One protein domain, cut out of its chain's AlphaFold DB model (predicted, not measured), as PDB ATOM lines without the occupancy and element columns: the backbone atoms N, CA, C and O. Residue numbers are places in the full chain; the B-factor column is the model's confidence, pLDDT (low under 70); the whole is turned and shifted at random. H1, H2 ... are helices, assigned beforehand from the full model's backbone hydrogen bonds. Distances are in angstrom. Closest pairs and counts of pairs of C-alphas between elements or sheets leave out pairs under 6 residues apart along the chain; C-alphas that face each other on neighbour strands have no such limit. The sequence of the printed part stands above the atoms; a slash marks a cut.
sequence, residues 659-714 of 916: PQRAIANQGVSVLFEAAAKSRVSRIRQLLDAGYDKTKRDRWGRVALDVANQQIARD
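This is residues 659 to 714 of the 916 residues of the protein "Ankyrin_rpt-contain_dom domain-containing protein" of Ophiocordyceps unilateralis (UniProt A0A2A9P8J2). Five short helices make a small rounded cluster: H2 lies in the middle, forming a hairpin with H3 and packing on H4, while H1 and H5 sit at the two opposite ends of the longest axis. A long loop, residues 689 to 702, swings out after H3 and comes back to H4. The printed part has 56 residues with five named helices, in the order H1, H2, H3, H4, H5, and no named strand; its class is all helix. The whole is compact, with a radius of gyration of the C-alphas of 10.3 A, and spans 30 by 25 by 16 A.

Find C-alpha 659 at (305.479, 227.030, 288.312); there H1 begins, residues 659 to 666, 10.2 A from first to last C-alpha. Two residues on, H2 takes residues 669 to 676 and covers 10.5 A, starting from C-alpha 669 at (298.470, 239.196, 288.353). Next look at residues 680 to 688, which are H3, the longest helix with 9 residues and 12.3 A. After the loop you reach H4, residues 703 to 706, 5.5 A long. Last comes H5, residues 709 to 714, 8.8 A long, ending at C-alpha 714 at (318.037, 246.025, 285.760).

Begin at H2, whose centre is nearest to the mean of the C-alphas, at 4.6 A. H2 and H3 touch and form a helical hairpin; their closest C-alphas, of Ala 674 and Ile 683, are 6.0 A apart. They run opposite ways at a shallow tilt of 34 degrees, only just short of steep. H2 also touches H4, where the closest C-alphas, of Phe 672 and Ala 703, are 4.7 A apart. H3 and H4 are apart. H5 is close to H3 but not clearly touching, with the C-alphas of Val 680 and Ile 711 closest at 6.7 A; the two run the same way at a steep tilt of 53 degrees. H5 is also close to H4 but not clearly touching, with the C-alphas of Leu 704 and Ala 712 closest at 6.0 A. H2 and H5 are only just apart, at 8.0 A. H1 meets H2 only through their link, and H1 and H3 are near each other. In H1, H2, H3 and H5 every O i to N i+4 pair is within hydrogen-bond range; H4 is too short for such a pair, and its one O i to N i+3 pair is within range.

The two C-alphas farthest apart are those of Arg 661 and Gln 709, at 30.0 A. The printed part has no cut. The link from H3 to H4, 14 residues, is long; the other links are tight. In the B-factor column you will find a mean pLDDT of 74.2 over the printed part, with residues 659 to 668 and 709 to 714 under 70.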
ATOM      1  N   PRO A 659     305.524 226.061 289.403       64.69
ATOM      2  CA  PRO A 659     305.479 227.030 288.312       64.69
ATOM      3  C   PRO A 659     304.343 226.814 287.314       64.69
ATOM      4  O   PRO A 659     303.712 227.779 286.883       64.69
ATOM      5  N   GLN A 660     304.059 225.563 286.939       66.50
ATOM      6  CA  GLN A 660     303.147 225.265 285.836       66.50
ATOM      7  C   GLN A 660     301.692 225.548 286.225       66.50
ATOM      8  O   GLN A 660     300.943 226.124 285.433       66.50
ATOM      9  N   ARG A 661     301.313 225.241 287.474       64.38
ATOM     10  CA  ARG A 661     299.988 225.565 288.037       64.38
ATOM     11  C   ARG A 661     299.800 227.069 288.186       64.38
ATOM     12  O   ARG A 661     298.803 227.631 287.732       64.38
ATOM     13  N   ALA A 662     300.789 227.738 288.771       60.44
ATOM     14  CA  ALA A 662     300.702 229.161 289.066       60.44
ATOM     15  C   ALA A 662     300.715 230.037 287.790       60.44
ATOM     16  O   ALA A 662     300.066 231.084 287.761       60.44
ATOM     17  N   ILE A 663     301.362 229.587 286.704       64.69
ATOM     18  CA  ILE A 663     301.252 230.204 285.367       64.69
ATOM     19  C   ILE A 663     299.850 230.024 284.775       64.69
ATOM     20  O   ILE A 663     299.314 230.983 284.211       64.69
ATOM     21  N   ALA A 664     299.268 228.824 284.886       64.00
ATOM     22  CA  ALA A 664     297.950 228.513 284.333       64.00
ATOM     23  C   ALA A 664     296.835 229.342 284.990       64.00
ATOM     24  O   ALA A 664     295.986 229.888 284.286       64.00
ATOM     25  N   ASN A 665     296.886 229.489 286.316       58.47
ATOM     26  CA  ASN A 665     295.855 230.187 287.082       58.47
ATOM     27  C   ASN A 665     296.085 231.708 287.153       58.47
ATOM     28  O   ASN A 665     295.140 232.480 287.015       58.47
ATOM     29  N   GLN A 666     297.325 232.163 287.386       59.84
ATOM     30  CA  GLN A 666     297.611 233.533 287.860       59.84
ATOM     31  C   GLN A 666     298.826 234.202 287.191       59.84
ATOM     32  O   GLN A 666     299.353 235.201 287.692       59.84
ATOM     33  N   GLY A 667     299.258 233.699 286.029       60.66
ATOM     34  CA  GLY A 667     300.491 234.115 285.346       60.66
ATOM     35  C   GLY A 667     300.622 235.604 284.978       60.66
ATOM     36  O   GLY A 667     301.709 236.024 284.593       60.66
ATOM     37  N   VAL A 668     299.551 236.402 285.086       66.06
ATOM     38  CA  VAL A 668     299.587 237.866 284.900       66.06
ATOM     39  C   VAL A 668     299.648 238.580 286.254       66.06
ATOM     40  O   VAL A 668     300.648 239.229 286.550       66.06
ATOM     41  N   SER A 669     298.628 238.426 287.106       73.06
ATOM     42  CA  SER A 669     298.470 239.196 288.353       73.06
ATOM     43  C   SER A 669     299.693 239.130 289.276       73.06
ATOM     44  O   SER A 669     300.144 240.159 289.776       73.06
ATOM     45  N   VAL A 670     300.289 237.944 289.445       77.12
ATOM     46  CA  VAL A 670     301.448 237.737 290.336       77.12
ATOM     47  C   VAL A 670     302.698 238.479 289.847       77.12
ATOM     48  O   VAL A 670     303.434 239.046 290.654       77.12
ATOM     49  N   LEU A 671     302.943 238.513 288.531       79.75
ATOM     50  CA  LEU A 671     304.109 239.197 287.960       79.75
ATOM     51  C   LEU A 671     303.974 240.724 288.072       79.75
ATOM     52  O   LEU A 671     304.963 241.416 288.314       79.75
ATOM     53  N   PHE A 672     302.750 241.243 287.945       79.56
ATOM     54  CA  PHE A 672     302.461 242.671 288.085       79.56
ATOM     55  C   PHE A 672     302.555 243.129 289.543       79.56
ATOM     56  O   PHE A 672     303.127 244.187 289.794       79.56
ATOM     57  N   GLU A 673     302.079 242.333 290.506       79.88
ATOM     58  CA  GLU A 673     302.227 242.660 291.931       79.88
ATOM     59  C   GLU A 673     303.703 242.603 292.362       79.88
ATOM     60  O   GLU A 673     304.189 243.520 293.023       79.88
ATOM     61  N   ALA A 674     304.473 241.608 291.896       79.75
ATOM     62  CA  ALA A 674     305.921 241.554 292.123       79.75
ATOM     63  C   ALA A 674     306.660 242.785 291.553       79.75
ATOM     64  O   ALA A 674     307.580 243.300 292.197       79.75
ATOM     65  N   ALA A 675     306.247 243.269 290.375       82.62
ATOM     66  CA  ALA A 675     306.777 244.478 289.742       82.62
ATOM     67  C   ALA A 675     306.407 245.755 290.516       82.62
ATOM     68  O   ALA A 675     307.298 246.538 290.855       82.62
ATOM     69  N   ALA A 676     305.130 245.925 290.876       81.94
ATOM     70  CA  ALA A 676     304.631 247.057 291.657       81.94
ATOM     71  C   ALA A 676     305.307 247.140 293.038       81.94
ATOM     72  O   ALA A 676     305.802 248.194 293.443       81.94
ATOM     73  N   LYS A 677     305.420 246.001 293.735       78.50
ATOM     74  CA  LYS A 677     306.138 245.862 295.015       78.50
ATOM     75  C   LYS A 677     307.664 245.828 294.866       78.50
ATOM     76  O   LYS A 677     308.359 245.675 295.865       78.50
ATOM     77  N   SER A 678     308.192 245.998 293.651       80.00
ATOM     78  CA  SER A 678     309.623 246.177 293.367       80.00
ATOM     79  C   SER A 678     310.535 245.014 293.804       80.00
ATOM     80  O   SER A 678     311.693 245.213 294.172       80.00
ATOM     81  N   ARG A 679     310.043 243.770 293.743       76.94
ATOM     82  CA  ARG A 679     310.739 242.582 294.276       76.94
ATOM     83  C   ARG A 679     311.661 241.927 293.255       76.94
ATOM     84  O   ARG A 679     311.355 240.853 292.742       76.94
ATOM     85  N   VAL A 680     312.807 242.553 292.980       77.12
ATOM     86  CA  VAL A 680     313.789 242.126 291.957       77.12
ATOM     87  C   VAL A 680     314.062 240.614 291.968       77.12
ATOM     88  O   VAL A 680     313.926 239.961 290.934       77.12
ATOM     89  N   SER A 681     314.387 240.041 293.131       76.75
ATOM     90  CA  SER A 681     314.679 238.607 293.291       76.75
ATOM     91  C   SER A 681     313.497 237.710 292.911       76.75
ATOM     92  O   SER A 681     313.689 236.664 292.294       76.75
ATOM     93  N   ARG A 682     312.265 238.137 293.220       74.94
ATOM     94  CA  ARG A 682     311.047 237.388 292.894       74.94
ATOM     95  C   ARG A 682     310.648 237.543 291.433       74.94
ATOM     96  O   ARG A 682     310.224 236.566 290.834       74.94
ATOM     97  N   ILE A 683     310.826 238.725 290.841       77.62
ATOM     98  CA  ILE A 683     310.581 238.934 289.406       77.62
ATOM     99  C   ILE A 683     311.521 238.036 288.586       77.62
ATOM    100  O   ILE A 683     311.047 237.383 287.664       77.62
ATOM    101  N   ARG A 684     312.807 237.921 288.963       78.38
ATOM    102  CA  ARG A 684     313.744 236.955 288.348       78.38
ATOM    103  C   ARG A 684     313.211 235.524 288.439       78.38
ATOM    104  O   ARG A 684     312.926 234.939 287.404       78.38
ATOM    105  N   GLN A 685     312.928 235.036 289.650       77.44
ATOM    106  CA  GLN A 685     312.371 233.691 289.862       77.44
ATOM    107  C   GLN A 685     311.102 233.413 289.038       77.44
ATOM    108  O   GLN A 685     310.946 232.311 288.529       77.44
ATOM    109  N   LEU A 686     310.193 234.386 288.895       78.00
ATOM    110  CA  LEU A 686     308.981 234.241 288.078       78.00
ATOM    111  C   LEU A 686     309.309 234.142 286.578       78.00
ATOM    112  O   LEU A 686     308.728 233.319 285.875       78.00
ATOM    113  N   LEU A 687     310.251 234.943 286.076       79.38
ATOM    114  CA  LEU A 687     310.699 234.873 284.682       79.38
ATOM    115  C   LEU A 687     311.440 233.557 284.394       79.38
ATOM    116  O   LEU A 687     311.131 232.901 283.400       79.38
ATOM    117  N   ASP A 688     312.331 233.130 285.293       79.19
ATOM    118  CA  ASP A 688     313.048 231.846 285.232       79.19
ATOM    119  C   ASP A 688     312.074 230.650 285.268       79.19
ATOM    120  O   ASP A 688     312.276 229.641 284.594       79.19
ATOM    121  N   ALA A 689     310.973 230.787 286.016       73.38
ATOM    122  CA  ALA A 689     309.872 229.829 286.085       73.38
ATOM    123  C   ALA A 689     308.977 229.801 284.827       73.38
ATOM    124  O   ALA A 689     308.108 228.934 284.727       73.38
ATOM    125  N   GLY A 690     309.175 230.712 283.864       76.75
ATOM    126  CA  GLY A 690     308.455 230.748 282.586       76.75
ATOM    127  C   GLY A 690     307.265 231.713 282.517       76.75
ATOM    128  O   GLY A 690     306.424 231.572 281.627       76.75
ATOM    129  N   TYR A 691     307.155 232.689 283.426       78.56
ATOM    130  CA  TYR A 691     306.087 233.695 283.365       78.56
ATOM    131  C   TYR A 691     306.288 234.644 282.172       78.56
ATOM    132  O   TYR A 691     307.357 235.217 281.961       78.56
ATOM    133  N   ASP A 692     305.225 234.849 281.396       78.44
ATOM    134  CA  ASP A 692     305.270 235.628 280.158       78.44
ATOM    135  C   ASP A 692     305.294 237.144 280.426       78.44
ATOM    136  O   ASP A 692     304.260 237.777 280.654       78.44
ATOM    137  N   LYS A 693     306.493 237.732 280.318       76.75
ATOM    138  CA  LYS A 693     306.759 239.179 280.422       76.75
ATOM    139  C   LYS A 693     305.976 240.070 279.447       76.75
ATOM    140  O   LYS A 693     305.960 241.284 279.636       76.75
ATOM    141  N   THR A 694     305.366 239.506 278.402       80.12
ATOM    142  CA  THR A 694     304.623 240.248 277.369       80.12
ATOM    143  C   THR A 694     303.110 240.261 277.590       80.12
ATOM    144  O   THR A 694     302.415 241.059 276.952       80.12
ATOM    145  N   LYS A 695     302.581 239.435 278.511       81.56
ATOM    146  CA  LYS A 695     301.150 239.448 278.845       81.56
ATOM    147  C   LYS A 695     300.734 240.798 279.415       81.56
ATOM    148  O   LYS A 695     301.439 241.405 280.224       81.56
ATOM    149  N   ARG A 696     299.550 241.241 278.994       81.31
ATOM    150  CA  ARG A 696     298.944 242.497 279.432       81.31
ATOM    151  C   ARG A 696     297.894 242.264 280.510       81.31
ATOM    152  O   ARG A 696     297.196 241.252 280.483       81.31
ATOM    153  N   ASP A 697     297.779 243.207 281.437       77.06
ATOM    154  CA  ASP A 697     296.703 243.225 282.427       77.06
ATOM    155  C   ASP A 697     295.369 243.713 281.828       77.06
ATOM    156  O   ASP A 697     295.274 244.105 280.661       77.06
ATOM    157  N   ARG A 698     294.319 243.738 282.658       79.19
ATOM    158  CA  ARG A 698     292.986 244.261 282.299       79.19
ATOM    159  C   ARG A 698     292.946 245.763 281.966       79.19
ATOM    160  O   ARG A 698     291.890 246.260 281.585       79.19
ATOM    161  N   TRP A 699     294.061 246.480 282.119       78.88
ATOM    162  CA  TRP A 699     294.243 247.880 281.727       78.88
ATOM    163  C   TRP A 699     295.144 248.027 280.484       78.88
ATOM    164  O   TRP A 699     295.426 249.144 280.058       78.88
ATOM    165  N   GLY A 700     295.584 246.916 279.881       79.50
ATOM    166  CA  GLY A 700     296.428 246.893 278.687       79.50
ATOM    167  C   GLY A 700     297.917 247.152 278.942       79.50
ATOM    168  O   GLY A 700     298.680 247.199 277.977       79.50
ATOM    169  N   ARG A 701     298.348 247.297 280.199       81.25
ATOM    170  CA  ARG A 701     299.757 247.492 280.589       81.25
ATOM    171  C   ARG A 701     300.510 246.166 280.568       81.25
ATOM    172  O   ARG A 701     299.879 245.136 280.765       81.25
ATOM    173  N   VAL A 702     301.830 246.173 280.394       83.31
ATOM    174  CA  VAL A 702     302.723 245.039 280.723       83.31
ATOM    175  C   VAL A 702     303.322 245.212 282.127       83.31
ATOM    176  O   VAL A 702     303.317 246.315 282.666       83.31
ATOM    177  N   ALA A 703     303.877 244.150 282.728       76.31
ATOM    178  CA  ALA A 703     304.435 244.213 284.089       76.31
ATOM    179  C   ALA A 703     305.549 245.276 284.236       76.31
ATOM    180  O   ALA A 703     305.696 245.889 285.292       76.31
ATOM    181  N   LEU A 704     306.287 245.535 283.151       75.38
ATOM    182  CA  LEU A 704     307.298 246.592 283.051       75.38
ATOM    183  C   LEU A 704     306.721 248.003 283.274       75.38
ATOM    184  O   LEU A 704     307.381 248.824 283.904       75.38
ATOM    185  N   ASP A 705     305.487 248.270 282.834       77.06
ATOM    186  CA  ASP A 705     304.833 249.587 282.954       77.06
ATOM    187  C   ASP A 705     304.448 249.925 284.411       77.06
ATOM    188  O   ASP A 705     304.059 251.053 284.713       77.06
ATOM    189  N   VAL A 706     304.517 248.934 285.309       78.81
ATOM    190  CA  VAL A 706     304.213 249.052 286.746       78.81
ATOM    191  C   VAL A 706     305.479 248.882 287.606       78.81
ATOM    192  O   VAL A 706     305.439 249.074 288.820       78.81
ATOM    193  N   ALA A 707     306.624 248.556 286.996       77.25
ATOM    194  CA  ALA A 707     307.903 248.427 287.684       77.25
ATOM    195  C   ALA A 707     308.554 249.799 287.937       77.25
ATOM    196  O   ALA A 707     308.564 250.678 287.075       77.25
ATOM    197  N   ASN A 708     309.191 249.969 289.099       73.56
ATOM    198  CA  ASN A 708     309.997 251.162 289.371       73.56
ATOM    199  C   ASN A 708     311.188 251.279 288.399       73.56
ATOM    200  O   ASN A 708     311.796 250.274 288.025       73.56
ATOM    201  N   GLN A 709     311.568 252.515 288.038       66.25
ATOM    202  CA  GLN A 709     312.522 252.792 286.946       66.25
ATOM    203  C   GLN A 709     313.865 252.049 287.040       66.25
ATOM    204  O   GLN A 709     314.480 251.778 286.011       66.25
ATOM    205  N   GLN A 710     314.348 251.754 288.248       66.38
ATOM    206  CA  GLN A 710     315.594 251.011 288.432       66.38
ATOM    207  C   GLN A 710     315.444 249.546 287.996       66.38
ATOM    208  O   GLN A 710     316.269 249.021 287.263       66.38
ATOM    209  N   ILE A 711     314.327 248.916 288.350       66.69
ATOM    210  CA  ILE A 711     314.026 247.509 288.053       66.69
ATOM    211  C   ILE A 711     313.676 247.328 286.575       66.69
ATOM    212  O   ILE A 711     314.070 246.341 285.957       66.69
ATOM    213  N   ALA A 712     313.005 248.323 285.990       62.66
ATOM    214  CA  ALA A 712     312.780 248.408 284.552       62.66
ATOM    215  C   ALA A 712     314.096 248.387 283.744       62.66
ATOM    216  O   ALA A 712     314.137 247.809 282.660       62.66
ATOM    217  N   ARG A 713     315.177 248.973 284.284       64.44
ATOM    218  CA  ARG A 713     316.529 248.907 283.702       64.44
ATOM    219  C   ARG A 713     317.200 247.563 284.013       64.44
ATOM    220  O   ARG A 713     317.630 246.879 283.092       64.44
ATOM    221  N   ASP A 714     317.220 247.151 285.277       65.44
ATOM    222  CA  ASP A 714     318.037 246.025 285.760       65.44
ATOM    223  C   ASP A 714     317.513 244.616 285.405       65.44
ATOM    224  O   ASP A 714     318.218 243.633 285.649       65.44
TER     225      ASP A 714